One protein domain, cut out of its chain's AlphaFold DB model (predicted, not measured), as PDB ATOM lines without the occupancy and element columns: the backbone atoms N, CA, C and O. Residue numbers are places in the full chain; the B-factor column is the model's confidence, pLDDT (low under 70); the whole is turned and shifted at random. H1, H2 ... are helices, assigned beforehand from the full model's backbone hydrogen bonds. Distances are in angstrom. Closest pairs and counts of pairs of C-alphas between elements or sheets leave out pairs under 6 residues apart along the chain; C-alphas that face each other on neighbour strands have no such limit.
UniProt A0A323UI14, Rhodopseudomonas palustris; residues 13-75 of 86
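Overview. This is residues 13 to 75 of the 86 residues of a protein of Rhodopseudomonas palustris (UniProt A0A323UI14). Picture an open zigzag, flat in outline, of three separate helices strung on long links, with no packed core. H1 makes one arm; the chain loops after it, runs out to a turn near residue 46, and folds back into H2, so that this stretch and H2 make a V, and the short H3 comes last. The printed part has 63 residues, with three named helices in the order H1, H2, H3 and no named strand. Its class is all helix, though under half of the residues, 30 of 63, are in named elements. The whole is extended, with a radius of gyration of the C-alphas of 17.9 A and spans of 46 by 42 by 19 A.

Along the chain. Find C-alpha 13 at (60.488, -18.288, 39.709); from there H1, residues 13 to 27, runs 21.7 A to C-alpha 27. Next look at C-alpha 49 at (21.077, -6.427, 32.387), where H2, residues 49 to 58, begins its 14.4 A. H3, residues 70 to 74, ends at C-alpha 74 at (29.802, 11.644, 57.872).

Arrangement. Start at H1: it is apart from H2 and from H3, and H2 and H3 are apart too. Residues 13 to 23 of H1 stand free, as do residues 53 to 60, of which 53 to 58 belong to H2. In H2 every O i to N i+4 pair is within hydrogen-bond range; in H1 10 of 11 are, and in H3 0 of 1, beside 2 of 2 O i to N i+3 pairs.

Size, cuts and confidence. Look from Asp 14 to Glu 46 for the two C-alphas farthest apart, 47.5 A. The printed part has no cut. Both links are long, with 21 residues from H1 to H2 and 11 from H2 to H3. The mean pLDDT of the printed part is 88.0, and residues 64 to 65 are under 70.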
ATOM      1  N   GLU A  13      61.131 -19.115  38.689       85.88
ATOM      2  CA  GLU A  13      60.488 -18.288  39.709       85.88
ATOM      3  C   GLU A  13      60.710 -16.788  39.461       85.88
ATOM      4  O   GLU A  13      59.750 -16.022  39.464       85.88
ATOM      5  N   ASP A  14      61.931 -16.367  39.110       88.19
ATOM      6  CA  ASP A  14      62.213 -14.964  38.759       88.19
ATOM      7  C   ASP A  14      61.403 -14.498  37.541       88.19
ATOM      8  O   ASP A  14      60.999 -13.334  37.446       88.19
ATOM      9  N   VAL A  15      61.180 -15.396  36.575       88.38
ATOM     10  CA  VAL A  15      60.356 -15.115  35.392       88.38
ATOM     11  C   VAL A  15      58.886 -14.978  35.781       88.38
ATOM     12  O   VAL A  15      58.214 -14.071  35.287       88.38
ATOM     13  N   GLU A  16      58.396 -15.829  36.677       90.31
ATOM     14  CA  GLU A  16      57.007 -15.803  37.130       90.31
ATOM     15  C   GLU A  16      56.706 -14.573  37.992       90.31
ATOM     16  O   GLU A  16      55.708 -13.882  37.773       90.31
ATOM     17  N   VAL A  17      57.611 -14.209  38.901       89.62
ATOM     18  CA  VAL A  17      57.514 -12.969  39.684       89.62
ATOM     19  C   VAL A  17      57.526 -11.753  38.759       89.62
ATOM     20  O   VAL A  17      56.688 -10.859  38.893       89.62
ATOM     21  N   ALA A  18      58.420 -11.724  37.764       92.25
ATOM     22  CA  ALA A  18      58.451 -10.638  36.788       92.25
ATOM     23  C   ALA A  18      57.137 -10.536  35.993       92.25
ATOM     24  O   ALA A  18      56.668  -9.425  35.735       92.25
ATOM     25  N   ARG A  19      56.509 -11.667  35.644       93.25
ATOM     26  CA  ARG A  19      55.188 -11.691  34.993       93.25
ATOM     27  C   ARG A  19      54.100 -11.095  35.882       93.25
ATOM     28  O   ARG A  19      53.358 -10.234  35.412       93.25
ATOM     29  N   HIS A  20      54.042 -11.481  37.155       89.50
ATOM     30  CA  HIS A  20      53.072 -10.935  38.111       89.50
ATOM     31  C   HIS A  20      53.243  -9.425  38.306       89.50
ATOM     32  O   HIS A  20      52.272  -8.674  38.233       89.50
ATOM     33  N   VAL A  21      54.483  -8.952  38.457       91.25
ATOM     34  CA  VAL A  21      54.771  -7.514  38.571       91.25
ATOM     35  C   VAL A  21      54.313  -6.755  37.323       91.25
ATOM     36  O   VAL A  21      53.767  -5.659  37.439       91.25
ATOM     37  N   LEU A  22      54.498  -7.321  36.127       93.94
ATOM     38  CA  LEU A  22      54.010  -6.712  34.887       93.94
ATOM     39  C   LEU A  22      52.477  -6.681  34.814       93.94
ATOM     40  O   LEU A  22      51.923  -5.685  34.349       93.94
ATOM     41  N   LEU A  23      51.788  -7.719  35.299       89.06
ATOM     42  CA  LEU A  23      50.323  -7.761  35.357       89.06
ATOM     43  C   LEU A  23      49.746  -6.702  36.301       89.06
ATOM     44  O   LEU A  23      48.798  -6.014  35.921       89.06
ATOM     45  N   VAL A  24      50.341  -6.529  37.481       88.94
ATOM     46  CA  VAL A  24      49.938  -5.479  38.430       88.94
ATOM     47  C   VAL A  24      50.221  -4.098  37.839       88.94
ATOM     48  O   VAL A  24      49.336  -3.248  37.785       88.94
ATOM     49  N   ARG A  25      51.426  -3.876  37.294       90.62
ATOM     50  CA  ARG A  25      51.799  -2.591  36.670       90.62
ATOM     51  C   ARG A  25      50.902  -2.211  35.499       90.62
ATOM     52  O   ARG A  25      50.613  -1.032  35.333       90.62
ATOM     53  N   LYS A  26      50.450  -3.187  34.705       90.50
ATOM     54  CA  LYS A  26      49.520  -2.959  33.591       90.50
ATOM     55  C   LYS A  26      48.205  -2.320  34.052       90.50
ATOM     56  O   LYS A  26      47.608  -1.573  33.285       90.50
ATOM     57  N   HIS A  27      47.757  -2.617  35.268       87.50
ATOM     58  CA  HIS A  27      46.472  -2.152  35.793       87.50
ATOM     59  C   HIS A  27      46.613  -1.126  36.922       87.50
ATOM     60  O   HIS A  27      45.615  -0.704  37.499       87.50
ATOM     61  N   TRP A  28      47.842  -0.695  37.212       90.75
ATOM     62  CA  TRP A  28      48.121   0.254  38.275       90.75
ATOM     63  C   TRP A  28      47.553   1.637  37.950       90.75
ATOM     64  O   TRP A  28      47.904   2.246  36.937       90.75
ATOM     65  N   ASN A  29      46.720   2.172  38.840       88.69
ATOM     66  CA  ASN A  29      46.249   3.548  38.766       88.69
ATOM     67  C   ASN A  29      47.154   4.477  39.598       88.69
ATOM     68  O   ASN A  29      47.532   4.143  40.717       88.69
ATOM     69  N   SER A  30      47.490   5.665  39.092       89.12
ATOM     70  CA  SER A  30      48.379   6.609  39.794       89.12
ATOM     71  C   SER A  30      47.801   7.160  41.101       89.12
ATOM     72  O   SER A  30      48.556   7.411  42.037       89.12
ATOM     73  N   THR A  31      46.481   7.334  41.177       83.44
ATOM     74  CA  THR A  31      45.779   7.854  42.361       83.44
ATOM     75  C   THR A  31      45.352   6.726  43.292       83.44
ATOM     76  O   THR A  31      45.399   6.862  44.513       83.44
ATOM     77  N   TRP A  32      44.929   5.602  42.716       81.31
ATOM     78  CA  TRP A  32      44.236   4.546  43.450       81.31
ATOM     79  C   TRP A  32      45.057   3.262  43.624       81.31
ATOM     80  O   TRP A  32      44.665   2.410  44.413       81.31
ATOM     81  N   GLY A  33      46.204   3.116  42.957       88.75
ATOM     82  CA  GLY A  33      47.022   1.902  42.988       88.75
ATOM     83  C   GLY A  33      46.332   0.716  42.315       88.75
ATOM     84  O   GLY A  33      45.640   0.883  41.311       88.75
ATOM     85  N   ASP A  34      46.494  -0.478  42.883       85.12
ATOM     86  CA  ASP A  34      45.854  -1.723  42.428       85.12
ATOM     87  C   ASP A  34      44.432  -1.905  43.003       85.12
ATOM     88  O   ASP A  34      44.050  -2.961  43.496       85.12
ATOM     89  N   ARG A  35      43.630  -0.832  43.021       83.81
ATOM     90  CA  ARG A  35      42.236  -0.862  43.509       83.81
ATOM     91  C   ARG A  35      41.254  -1.178  42.384       83.81
ATOM     92  O   ARG A  35      40.263  -0.472  42.203       83.81
ATOM     93  N   ARG A  36      41.535  -2.215  41.596       81.75
ATOM     94  CA  ARG A  36      40.604  -2.664  40.559       81.75
ATOM     95  C   ARG A  36      39.485  -3.470  41.205       81.75
ATOM     96  O   ARG A  36      39.737  -4.438  41.914       81.75
ATOM     97  N   GLN A  37      38.251  -3.068  40.938       85.19
ATOM     98  CA  GLN A  37      37.063  -3.805  41.342       85.19
ATOM     99  C   GLN A  37      36.286  -4.190  40.089       85.19
ATOM    100  O   GLN A  37      36.106  -3.371  39.190       85.19
ATOM    101  N   GLU A  38      35.853  -5.444  40.030       89.31
ATOM    102  CA  GLU A  38      34.987  -5.963  38.978       89.31
ATOM    103  C   GLU A  38      33.757  -6.577  39.633       89.31
ATOM    104  O   GLU A  38      33.871  -7.302  40.623       89.31
ATOM    105  N   LEU A  39      32.586  -6.268  39.085       91.31
ATOM    106  CA  LEU A  39      31.328  -6.883  39.481       91.31
ATOM    107  C   LEU A  39      30.919  -7.864  38.388       91.31
ATOM    108  O   LEU A  39      30.875  -7.503  37.212       91.31
ATOM    109  N   VAL A  40      30.619  -9.097  38.784       94.62
ATOM    110  CA  VAL A  40      30.105 -10.131  37.886       94.62
ATOM    111  C   VAL A  40      28.696 -10.479  38.336       94.62
ATOM    112  O   VAL A  40      28.485 -10.861  39.486       94.62
ATOM    113  N   PHE A  41      27.742 -10.355  37.417       95.19
ATOM    114  CA  PHE A  41      26.355 -10.750  37.626       95.19
ATOM    115  C   PHE A  41      26.120 -12.090  36.926       95.19
ATOM    116  O   PHE A  41      26.402 -12.231  35.737       95.19
ATOM    117  N   VAL A  42      25.643 -13.083  37.675       94.56
ATOM    118  CA  VAL A  42      25.331 -14.426  37.171       94.56
ATOM    119  C   VAL A  42      23.838 -14.661  37.363       94.56
ATOM    120  O   VAL A  42      23.355 -14.637  38.493       94.56
ATOM    121  N   GLY A  43      23.114 -14.892  36.270       93.62
ATOM    122  CA  GLY A  43      21.662 -15.068  36.285       93.62
ATOM    123  C   GLY A  43      21.154 -15.945  35.138       93.62
ATOM    124  O   GLY A  43      21.905 -16.286  34.226       93.62
ATOM    125  N   GLY A  44      19.883 -16.351  35.234       95.38
ATOM    126  CA  GLY A  44      19.171 -17.131  34.211       95.38
ATOM    127  C   GLY A  44      18.557 -16.261  33.107       95.38
ATOM    128  O   GLY A  44      18.872 -15.080  33.002       95.38
ATOM    129  N   SER A  45      17.648 -16.830  32.305       95.38
ATOM    130  CA  SER A  45      16.998 -16.140  31.171       95.38
ATOM    131  C   SER A  45      16.259 -14.856  31.549       95.38
ATOM    132  O   SER A  45      16.172 -13.948  30.735       95.38
ATOM    133  N   GLU A  46      15.764 -14.775  32.783       96.31
ATOM    134  CA  GLU A  46      14.998 -13.631  33.289       96.31
ATOM    135  C   GLU A  46      15.882 -12.477  33.790       96.31
ATOM    136  O   GLU A  46      15.376 -11.509  34.354       96.31
ATOM    137  N   MET A  47      17.210 -12.586  33.668       97.31
ATOM    138  CA  MET A  47      18.112 -11.530  34.115       97.31
ATOM    139  C   MET A  47      18.060 -10.340  33.156       97.31
ATOM    140  O   MET A  47      18.484 -10.430  32.005       97.31
ATOM    141  N   ASP A  48      17.607  -9.204  33.677       97.75
ATOM    142  CA  ASP A  48      17.601  -7.934  32.962       97.75
ATOM    143  C   ASP A  48      18.891  -7.152  33.251       97.75
ATOM    144  O   ASP A  48      19.065  -6.551  34.315       97.75
ATOM    145  N   GLU A  49      19.821  -7.176  32.295       96.38
ATOM    146  CA  GLU A  49      21.077  -6.427  32.387       96.38
ATOM    147  C   GLU A  49      20.843  -4.912  32.487       96.38
ATOM    148  O   GLU A  49      21.556  -4.231  33.230       96.38
ATOM    149  N   GLN A  50      19.858  -4.375  31.762       97.44
ATOM    150  CA  GLN A  50      19.610  -2.936  31.727       97.44
ATOM    151  C   GLN A  50      19.094  -2.456  33.081       97.44
ATOM    152  O   GLN A  50      19.625  -1.491  33.624       97.44
ATOM    153  N   ALA A  51      18.146  -3.181  33.675       97.62
ATOM    154  CA  ALA A  51      17.634  -2.857  35.004       97.62
ATOM    155  C   ALA A  51      18.738  -2.884  36.079       97.62
ATOM    156  O   ALA A  51      18.758  -2.038  36.975       97.62
ATOM    157  N   ILE A  52      19.687  -3.824  35.983       96.94
ATOM    158  CA  ILE A  52      20.850  -3.876  36.883       96.94
ATOM    159  C   ILE A  52      21.725  -2.631  36.704       96.94
ATOM    160  O   ILE A  52      22.118  -2.015  37.697       96.94
ATOM    161  N   ARG A  53      22.027  -2.243  35.460       96.38
ATOM    162  CA  ARG A  53      22.824  -1.039  35.173       96.38
ATOM    163  C   ARG A  53      22.139   0.223  35.690       96.38
ATOM    164  O   ARG A  53      22.789   1.001  36.379       96.38
ATOM    165  N   ASP A  54      20.838   0.364  35.458       97.44
ATOM    166  CA  ASP A  54      20.059   1.518  35.920       97.44
ATOM    167  C   ASP A  54      20.079   1.632  37.454       97.44
ATOM    168  O   ASP A  54      20.245   2.721  38.008       97.44
ATOM    169  N   ALA A  55      19.974   0.502  38.162       96.44
ATOM    170  CA  ALA A  55      20.072   0.473  39.619       96.44
ATOM    171  C   ALA A  55      21.481   0.838  40.129       96.44
ATOM    172  O   ALA A  55      21.614   1.522  41.149       96.44
ATOM    173  N   LEU A  56      22.536   0.407  39.429       95.00
ATOM    174  CA  LEU A  56      23.919   0.776  39.754       95.00
ATOM    175  C   LEU A  56      24.169   2.269  39.526       95.00
ATOM    176  O   LEU A  56      24.750   2.920  40.395       95.00
ATOM    177  N   ASP A  57      23.682   2.823  38.418       92.62
ATOM    178  CA  ASP A  57      23.806   4.246  38.103       92.62
ATOM    179  C   ASP A  57      23.059   5.111  39.127       92.62
ATOM    180  O   ASP A  57      23.601   6.103  39.620       92.62
ATOM    181  N   ALA A  58      21.857   4.694  39.536       93.38
ATOM    182  CA  ALA A  58      21.102   5.354  40.602       93.38
ATOM    183  C   ALA A  58      21.797   5.286  41.976       93.38
ATOM    184  O   ALA A  58      21.529   6.116  42.847       93.38
ATOM    185  N   SER A  59      22.692   4.315  42.176       89.19
ATOM    186  CA  SER A  59      23.460   4.137  43.414       89.19
ATOM    187  C   SER A  59      24.756   4.958  43.450       89.19
ATOM    188  O   SER A  59      25.441   4.977  44.478       89.19
ATOM    189  N   LEU A  60      25.119   5.644  42.360       86.12
ATOM    190  CA  LEU A  60      26.293   6.513  42.332       86.12
ATOM    191  C   LEU A  60      26.119   7.680  43.312       86.12
ATOM    192  O   LEU A  60      25.140   8.424  43.275       86.12
ATOM    193  N   HIS A  61      27.109   7.866  44.184       81.69
ATOM    194  CA  HIS A  61      27.113   8.926  45.185       81.69
ATOM    195  C   HIS A  61      28.329   9.842  45.027       81.69
ATOM    196  O   HIS A  61      29.456   9.385  44.828       81.69
ATOM    197  N   GLY A  62      28.110  11.149  45.170       78.50
ATOM    198  CA  GLY A  62      29.119  12.174  44.906       78.50
ATOM    199  C   GLY A  62      29.145  12.609  43.439       78.50
ATOM    200  O   GLY A  62      28.202  12.388  42.687       78.50
ATOM    201  N   SER A  63      30.219  13.287  43.032       77.75
ATOM    202  CA  SER A  63      30.397  13.753  41.653       77.75
ATOM    203  C   SER A  63      31.452  12.918  40.945       77.75
ATOM    204  O   SER A  63      32.534  12.709  41.488       77.75
ATOM    205  N   ALA A  64      31.205  12.542  39.690       68.25
ATOM    206  CA  ALA A  64      32.232  11.933  38.844       68.25
ATOM    207  C   ALA A  64      33.428  12.875  38.579       68.25
ATOM    208  O   ALA A  64      34.529  12.408  38.306       68.25
ATOM    209  N   ILE A  65      33.222  14.196  38.672       68.00
ATOM    210  CA  ILE A  65      34.246  15.214  38.388       68.00
ATOM    211  C   ILE A  65      35.012  15.586  39.658       68.00
ATOM    212  O   ILE A  65      36.239  15.645  39.648       68.00
ATOM    213  N   THR A  66      34.300  15.862  40.754       71.31
ATOM    214  CA  THR A  66      34.923  16.332  42.007       71.31
ATOM    215  C   THR A  66      35.170  15.217  43.022       71.31
ATOM    216  O   THR A  66      35.832  15.442  44.036       71.31
ATOM    217  N   GLY A  67      34.688  14.005  42.740       71.94
ATOM    218  CA  GLY A  67      34.854  12.827  43.576       71.94
ATOM    219  C   GLY A  67      34.060  12.885  44.880       71.94
ATOM    220  O   GLY A  67      33.027  13.550  45.019       71.94
ATOM    221  N   VAL A  68      34.564  12.147  45.866       73.94
ATOM    222  CA  VAL A  68      33.988  12.058  47.204       73.94
ATOM    223  C   VAL A  68      34.506  13.237  48.047       73.94
ATOM    224  O   VAL A  68      35.672  13.292  48.418       73.94
ATOM    225  N   SER A  69      33.631  14.194  48.363       79.38
ATOM    226  CA  SER A  69      33.895  15.292  49.302       79.38
ATOM    227  C   SER A  69      34.095  14.827  50.757       79.38
ATOM    228  O   SER A  69      33.598  13.778  51.171       79.38
ATOM    229  N   LYS A  70      34.734  15.673  51.583       80.81
ATOM    230  CA  LYS A  70      34.875  15.449  53.039       80.81
ATOM    231  C   LYS A  70      33.534  15.299  53.767       80.81
ATOM    232  O   LYS A  70      33.502  14.703  54.838       80.81
ATOM    233  N   ALA A  71      32.441  15.836  53.221       78.06
ATOM    234  CA  ALA A  71      31.123  15.698  53.832       78.06
ATOM    235  C   ALA A  71      30.639  14.236  53.831       78.06
ATOM    236  O   ALA A  71      29.932  13.840  54.753       78.06
ATOM    237  N   HIS A  72      31.083  13.419  52.869       78.62
ATOM    238  CA  HIS A  72      30.692  12.010  52.774       78.62
ATOM    239  C   HIS A  72      31.300  11.135  53.877       78.62
ATOM    240  O   HIS A  72      30.749  10.089  54.190       78.62
ATOM    241  N   ALA A  73      32.374  11.581  54.540       81.75
ATOM    242  CA  ALA A  73      32.926  10.886  55.707       81.75
ATOM    243  C   ALA A  73      31.963  10.865  56.914       81.75
ATOM    244  O   ALA A  73      32.227  10.184  57.896       81.75
ATOM    245  N   LYS A  74      30.865  11.635  56.858       84.56
ATOM    246  CA  LYS A  74      29.802  11.644  57.872       84.56
ATOM    247  C   LYS A  74      28.659  10.675  57.561       84.56
ATOM    248  O   LYS A  74      27.711  10.620  58.339       84.56
ATOM    249  N   LEU A  75      28.697   9.977  56.421       84.00
ATOM    250  CA  LEU A  75      27.702   8.953  56.115       84.00
ATOM    251  C   LEU A  75      27.774   7.840  57.159       84.00
ATOM    252  O   LEU A  75      28.848   7.512  57.662       84.00
TER     253      LEU A  75